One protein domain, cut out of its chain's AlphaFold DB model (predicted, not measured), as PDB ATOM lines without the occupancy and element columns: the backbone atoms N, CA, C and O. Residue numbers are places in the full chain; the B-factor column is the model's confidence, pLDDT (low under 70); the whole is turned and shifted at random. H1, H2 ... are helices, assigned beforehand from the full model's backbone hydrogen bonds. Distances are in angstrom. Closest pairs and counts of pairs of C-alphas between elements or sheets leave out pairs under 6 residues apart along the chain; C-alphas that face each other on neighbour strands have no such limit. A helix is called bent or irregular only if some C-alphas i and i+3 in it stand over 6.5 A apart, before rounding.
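AT A GLANCE: This is residues 2 to 49 of the 190 residues of an uncharacterized protein of Exidia glandulosa HHB12029 (UniProt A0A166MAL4). Two helices, H1 and then the longer bent H2, meet at a corner near their ends and make a wide open V with no core. The printed part has 48 residues and is all helix, with no named strand. It is extended, with a radius of gyration of the C-alphas of 17.8 A and spans of 60 by 22 by 7 A.

IN THESE COORDINATES: H1, residues 2 to 20, begins at C-alpha 2 (195.281, 194.538, 273.424) and is 27.4 A long. H2, residues 22 to 47, was assigned as one helix by its hydrogen bonds but is bent: C-alphas 29 and 32 are 6.6 A apart. Arm H2a, residues 22 to 29, is 10.2 A long; arm H2b, residues 32 to 47, is 20.6 A long and ends at C-alpha 47 (175.530, 182.733, 223.949).

HOW THE PARTS SIT: H1 and H2a are close but not clearly touching, the closest C-alphas being those of Leu 18 and Asn 25, 6.6 A apart. Their lines are about perpendicular, at 73 degrees. H2a and H2b are near each other at a steep tilt of 44 degrees. H2b has a kink of 38 degrees near residue 41. H1 and H2b are apart. Every O i to N i+4 pair is within hydrogen-bond range in H1 and H2a, and 10 of 12 in H2b.

THE WHOLE: The C-alphas farthest apart, of Ala 2 and Lys 49, are 60.2 A apart. The printed part has no cut, and the link from H1 to H2 is tight. Mean pLDDT of the printed part is 83.6; residue 46 is under 70.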
ATOM      1  N   ALA A   2     195.672 195.961 273.417       74.69
ATOM      2  CA  ALA A   2     195.281 194.538 273.424       74.69
ATOM      3  C   ALA A   2     194.553 194.067 272.142       74.69
ATOM      4  O   ALA A   2     194.839 192.977 271.651       74.69
ATOM      5  N   PHE A   3     193.700 194.915 271.558       80.56
ATOM      6  CA  PHE A   3     192.958 194.627 270.322       80.56
ATOM      7  C   PHE A   3     193.875 194.358 269.115       80.56
ATOM      8  O   PHE A   3     193.723 193.350 268.435       80.56
ATOM      9  N   LEU A   4     194.898 195.194 268.904       82.56
ATOM     10  CA  LEU A   4     195.897 194.997 267.843       82.56
ATOM     11  C   LEU A   4     196.676 193.686 268.023       82.56
ATOM     12  O   LEU A   4     196.983 193.002 267.051       82.56
ATOM     13  N   ARG A   5     196.954 193.301 269.274       82.19
ATOM     14  CA  ARG A   5     197.667 192.058 269.596       82.19
ATOM     15  C   ARG A   5     196.815 190.819 269.310       82.19
ATOM     16  O   ARG A   5     197.334 189.825 268.809       82.19
ATOM     17  N   GLN A   6     195.516 190.890 269.592       81.62
ATOM     18  CA  GLN A   6     194.550 189.836 269.267       81.62
ATOM     19  C   GLN A   6     194.297 189.746 267.757       81.62
ATOM     20  O   GLN A   6     194.328 188.647 267.205       81.62
ATOM     21  N   PHE A   7     194.149 190.884 267.071       86.25
ATOM     22  CA  PHE A   7     194.016 190.949 265.615       86.25
ATOM     23  C   PHE A   7     195.234 190.339 264.911       86.25
ATOM     24  O   PHE A   7     195.086 189.506 264.021       86.25
ATOM     25  N   TRP A   8     196.446 190.660 265.373       88.25
ATOM     26  CA  TRP A   8     197.680 190.096 264.826       88.25
ATOM     27  C   TRP A   8     197.809 188.586 265.064       88.25
ATOM     28  O   TRP A   8     198.269 187.853 264.188       88.25
ATOM     29  N   ALA A   9     197.378 188.094 266.231       84.44
ATOM     30  CA  ALA A   9     197.358 186.662 266.523       84.44
ATOM     31  C   ALA A   9     196.374 185.906 265.612       84.44
ATOM     32  O   ALA A   9     196.711 184.845 265.083       84.44
ATOM     33  N   LEU A  10     195.191 186.479 265.370       84.00
ATOM     34  CA  LEU A  10     194.209 185.966 264.412       84.00
ATOM     35  C   LEU A  10     194.746 185.992 262.975       84.00
ATOM     36  O   LEU A  10     194.604 185.003 262.256       84.00
ATOM     37  N   PHE A  11     195.427 187.068 262.575       86.94
ATOM     38  CA  PHE A  11     196.029 187.194 261.247       86.94
ATOM     39  C   PHE A  11     197.130 186.150 261.022       86.94
ATOM     40  O   PHE A  11     197.107 185.438 260.022       86.94
ATOM     41  N   LYS A  12     198.037 185.964 261.995       86.06
ATOM     42  CA  LYS A  12     199.059 184.903 261.950       86.06
ATOM     43  C   LYS A  12     198.445 183.509 261.862       86.06
ATOM     44  O   LYS A  12     198.928 182.681 261.094       86.06
ATOM     45  N   LYS A  13     197.385 183.243 262.630       80.12
ATOM     46  CA  LYS A  13     196.707 181.943 262.605       80.12
ATOM     47  C   LYS A  13     196.075 181.674 261.239       80.12
ATOM     48  O   LYS A  13     196.291 180.600 260.683       80.12
ATOM     49  N   ASN A  14     195.366 182.655 260.679       80.94
ATOM     50  CA  ASN A  14     194.797 182.545 259.336       80.94
ATOM     51  C   ASN A  14     195.883 182.388 258.265       80.94
ATOM     52  O   ASN A  14     195.724 181.553 257.384       80.94
ATOM     53  N   TRP A  15     197.013 183.088 258.377       82.06
ATOM     54  CA  TRP A  15     198.137 182.964 257.442       82.06
ATOM     55  C   TRP A  15     198.764 181.563 257.435       82.06
ATOM     56  O   TRP A  15     199.026 181.001 256.373       82.06
ATOM     57  N   ILE A  16     198.959 180.957 258.612       82.25
ATOM     58  CA  ILE A  16     199.492 179.589 258.733       82.25
ATOM     59  C   ILE A  16     198.527 178.574 258.105       82.25
ATOM     60  O   ILE A  16     198.956 177.673 257.382       82.25
ATOM     61  N   VAL A  17     197.222 178.733 258.339       77.31
ATOM     62  CA  VAL A  17     196.190 177.884 257.722       77.31
ATOM     63  C   VAL A  17     196.157 178.088 256.203       77.31
ATOM     64  O   VAL A  17     196.070 177.105 255.462       77.31
ATOM     65  N   LEU A  18     196.311 179.332 255.732       73.88
ATOM     66  CA  LEU A  18     196.361 179.653 254.307       73.88
ATOM     67  C   LEU A  18     197.550 178.971 253.619       73.88
ATOM     68  O   LEU A  18     197.381 178.373 252.560       73.88
ATOM     69  N   SER A  19     198.724 179.015 254.258       77.69
ATOM     70  CA  SER A  19     199.969 178.433 253.752       77.69
ATOM     71  C   SER A  19     199.961 176.903 253.750       77.69
ATOM     72  O   SER A  19     200.578 176.296 252.878       77.69
ATOM     73  N   LYS A  20     199.264 176.258 254.697       83.88
ATOM     74  CA  LYS A  20     199.184 174.788 254.772       83.88
ATOM     75  C   LYS A  20     198.314 174.187 253.660       83.88
ATOM     76  O   LYS A  20     198.588 173.084 253.200       83.88
ATOM     77  N   HIS A  21     197.304 174.927 253.201       82.62
ATOM     78  CA  HIS A  21     196.413 174.536 252.103       82.62
ATOM     79  C   HIS A  21     196.466 175.538 250.941       82.62
ATOM     80  O   HIS A  21     195.436 175.916 250.381       82.62
ATOM     81  N   TRP A  22     197.674 175.982 250.579       80.62
ATOM     82  CA  TRP A  22     197.869 177.079 249.628       80.62
ATOM     83  C   TRP A  22     197.257 176.799 248.247       80.62
ATOM     84  O   TRP A  22     196.635 177.689 247.682       80.62
ATOM     85  N   VAL A  23     197.333 175.559 247.748       83.75
ATOM     86  CA  VAL A  23     196.768 175.173 246.438       83.75
ATOM     87  C   VAL A  23     195.244 175.313 246.412       83.75
ATOM     88  O   VAL A  23     194.696 175.928 245.502       83.75
ATOM     89  N   LEU A  24     194.546 174.786 247.426       84.00
ATOM     90  CA  LEU A  24     193.081 174.857 247.501       84.00
ATOM     91  C   LEU A  24     192.591 176.291 247.726       84.00
ATOM     92  O   LEU A  24     191.567 176.682 247.167       84.00
ATOM     93  N   ASN A  25     193.330 177.080 248.510       82.12
ATOM     94  CA  ASN A  25     193.009 178.487 248.732       82.12
ATOM     95  C   ASN A  25     193.272 179.340 247.488       82.12
ATOM     96  O   ASN A  25     192.438 180.169 247.147       82.12
ATOM     97  N   LEU A  26     194.371 179.111 246.766       86.12
ATOM     98  CA  LEU A  26     194.654 179.808 245.512       86.12
ATOM     99  C   LEU A  26     193.613 179.457 244.442       86.12
ATOM    100  O   LEU A  26     193.104 180.345 243.757       86.12
ATOM    101  N   LEU A  27     193.217 178.184 244.357       89.06
ATOM    102  CA  LEU A  27     192.169 177.749 243.443       89.06
ATOM    103  C   LEU A  27     190.815 178.399 243.769       89.06
ATOM    104  O   LEU A  27     190.158 178.918 242.872       89.06
ATOM    105  N   ARG A  28     190.402 178.420 245.042       85.19
ATOM    106  CA  ARG A  28     189.103 178.986 245.444       85.19
ATOM    107  C   ARG A  28     189.055 180.510 245.422       85.19
ATOM    108  O   ARG A  28     188.076 181.071 244.949       85.19
ATOM    109  N   CYS A  29     190.074 181.171 245.961       83.88
ATOM    110  CA  CYS A  29     190.054 182.619 246.160       83.88
ATOM    111  C   CYS A  29     190.488 183.398 244.918       83.88
ATOM    112  O   CYS A  29     190.084 184.546 244.770       83.88
ATOM    113  N   PHE A  30     191.306 182.802 244.046       88.06
ATOM    114  CA  PHE A  30     191.857 183.501 242.887       88.06
ATOM    115  C   PHE A  30     191.425 182.854 241.573       88.06
ATOM    116  O   PHE A  30     190.759 183.500 240.770       88.06
ATOM    117  N   VAL A  31     191.732 181.569 241.370       92.69
ATOM    118  CA  VAL A  31     191.492 180.913 240.071       92.69
ATOM    119  C   VAL A  31     190.004 180.838 239.744       92.69
ATOM    120  O   VAL A  31     189.627 181.217 238.643       92.69
ATOM    121  N   LEU A  32     189.149 180.415 240.682       92.50
ATOM    122  CA  LEU A  32     187.701 180.363 240.455       92.50
ATOM    123  C   LEU A  32     187.117 181.745 240.165       92.50
ATOM    124  O   LEU A  32     186.278 181.865 239.281       92.50
ATOM    125  N   LEU A  33     187.571 182.785 240.869       91.50
ATOM    126  CA  LEU A  33     187.049 184.137 240.683       91.50
ATOM    127  C   LEU A  33     187.446 184.709 239.312       91.50
ATOM    128  O   LEU A  33     186.605 185.255 238.602       91.50
ATOM    129  N   VAL A  34     188.707 184.525 238.912       95.38
ATOM    130  CA  VAL A  34     189.211 184.953 237.598       95.38
ATOM    131  C   VAL A  34     188.568 184.137 236.477       95.38
ATOM    132  O   VAL A  34     188.094 184.715 235.505       95.38
ATOM    133  N   ALA A  35     188.492 182.812 236.619       94.50
ATOM    134  CA  ALA A  35     187.862 181.939 235.632       94.50
ATOM    135  C   ALA A  35     186.374 182.260 235.461       94.50
ATOM    136  O   ALA A  35     185.891 182.290 234.335       94.50
ATOM    137  N   PHE A  36     185.661 182.554 236.551       92.81
ATOM    138  CA  PHE A  36     184.265 182.980 236.492       92.81
ATOM    139  C   PHE A  36     184.111 184.340 235.799       92.81
ATOM    140  O   PHE A  36     183.235 184.494 234.955       92.81
ATOM    141  N   GLY A  37     184.996 185.303 236.079       92.56
ATOM    142  CA  GLY A  37     185.010 186.593 235.382       92.56
ATOM    143  C   GLY A  37     185.272 186.456 233.878       92.56
ATOM    144  O   GLY A  37     184.552 187.042 233.073       92.56
ATOM    145  N   VAL A  38     186.250 185.632 233.490       93.81
ATOM    146  CA  VAL A  38     186.529 185.320 232.078       93.81
ATOM    147  C   VAL A  38     185.341 184.607 231.440       93.81
ATOM    148  O   VAL A  38     184.927 184.983 230.348       93.81
ATOM    149  N   PHE A  39     184.756 183.620 232.123       92.12
ATOM    150  CA  PHE A  39     183.572 182.916 231.642       92.12
ATOM    151  C   PHE A  39     182.426 183.889 231.371       92.12
ATOM    152  O   PHE A  39     181.881 183.859 230.279       92.12
ATOM    153  N   LEU A  40     182.108 184.797 232.299       88.88
ATOM    154  CA  LEU A  40     181.063 185.802 232.088       88.88
ATOM    155  C   LEU A  40     181.389 186.775 230.944       88.88
ATOM    156  O   LEU A  40     180.490 187.142 230.192       88.88
ATOM    157  N   GLY A  41     182.657 187.164 230.781       87.12
ATOM    158  CA  GLY A  41     183.083 188.045 229.689       87.12
ATOM    159  C   GLY A  41     182.967 187.396 228.307       87.12
ATOM    160  O   GLY A  41     182.538 188.039 227.355       87.12
ATOM    161  N   VAL A  42     183.308 186.109 228.193       86.25
ATOM    162  CA  VAL A  42     183.236 185.373 226.918       86.25
ATOM    163  C   VAL A  42     181.859 184.732 226.703       86.25
ATOM    164  O   VAL A  42     181.491 184.431 225.569       86.25
ATOM    165  N   ALA A  43     181.050 184.575 227.753       82.38
ATOM    166  CA  ALA A  43     179.702 184.018 227.663       82.38
ATOM    167  C   ALA A  43     178.848 184.775 226.645       82.38
ATOM    168  O   ALA A  43     178.118 184.147 225.895       82.38
ATOM    169  N   GLN A  44     178.990 186.097 226.532       74.56
ATOM    170  CA  GLN A  44     178.257 186.872 225.529       74.56
ATOM    171  C   GLN A  44     178.600 186.459 224.089       74.56
ATOM    172  O   GLN A  44     177.716 186.425 223.246       74.56
ATOM    173  N   VAL A  45     179.850 186.078 223.811       74.38
ATOM    174  CA  VAL A  45     180.293 185.644 222.473       74.38
ATOM    175  C   VAL A  45     179.791 184.237 222.139       74.38
ATOM    176  O   VAL A  45     179.502 183.943 220.985       74.38
ATOM    177  N   PHE A  46     179.679 183.359 223.139       67.88
ATOM    178  CA  PHE A  46     179.166 182.000 222.939       67.88
ATOM    179  C   PHE A  46     177.639 181.910 222.968       67.88
ATOM    180  O   PHE A  46     177.070 181.036 222.319       67.88
ATOM    181  N   LEU A  47     176.977 182.772 223.740       71.75
ATOM    182  CA  LEU A  47     175.530 182.733 223.949       71.75
ATOM    183  C   LEU A  47     174.764 183.620 222.963       71.75
ATOM    184  O   LEU A  47     173.559 183.441 222.817       71.75
ATOM    185  N   ILE A  48     175.440 184.554 222.287       70.69
ATOM    186  CA  ILE A  48     174.828 185.437 221.293       70.69
ATOM    187  C   ILE A  48     175.448 185.130 219.936       70.69
ATOM    188  O   ILE A  48     176.649 185.290 219.725       70.69
ATOM    189  N   LYS A  49     174.612 184.702 218.992       70.00
ATOM    190  CA  LYS A  49     175.006 184.579 217.590       70.00
ATOM    191  C   LYS A  49     175.232 186.000 217.045       70.00
ATOM    192  O   LYS A  49     174.292 186.792 217.090       70.00
TER     193      LYS A  49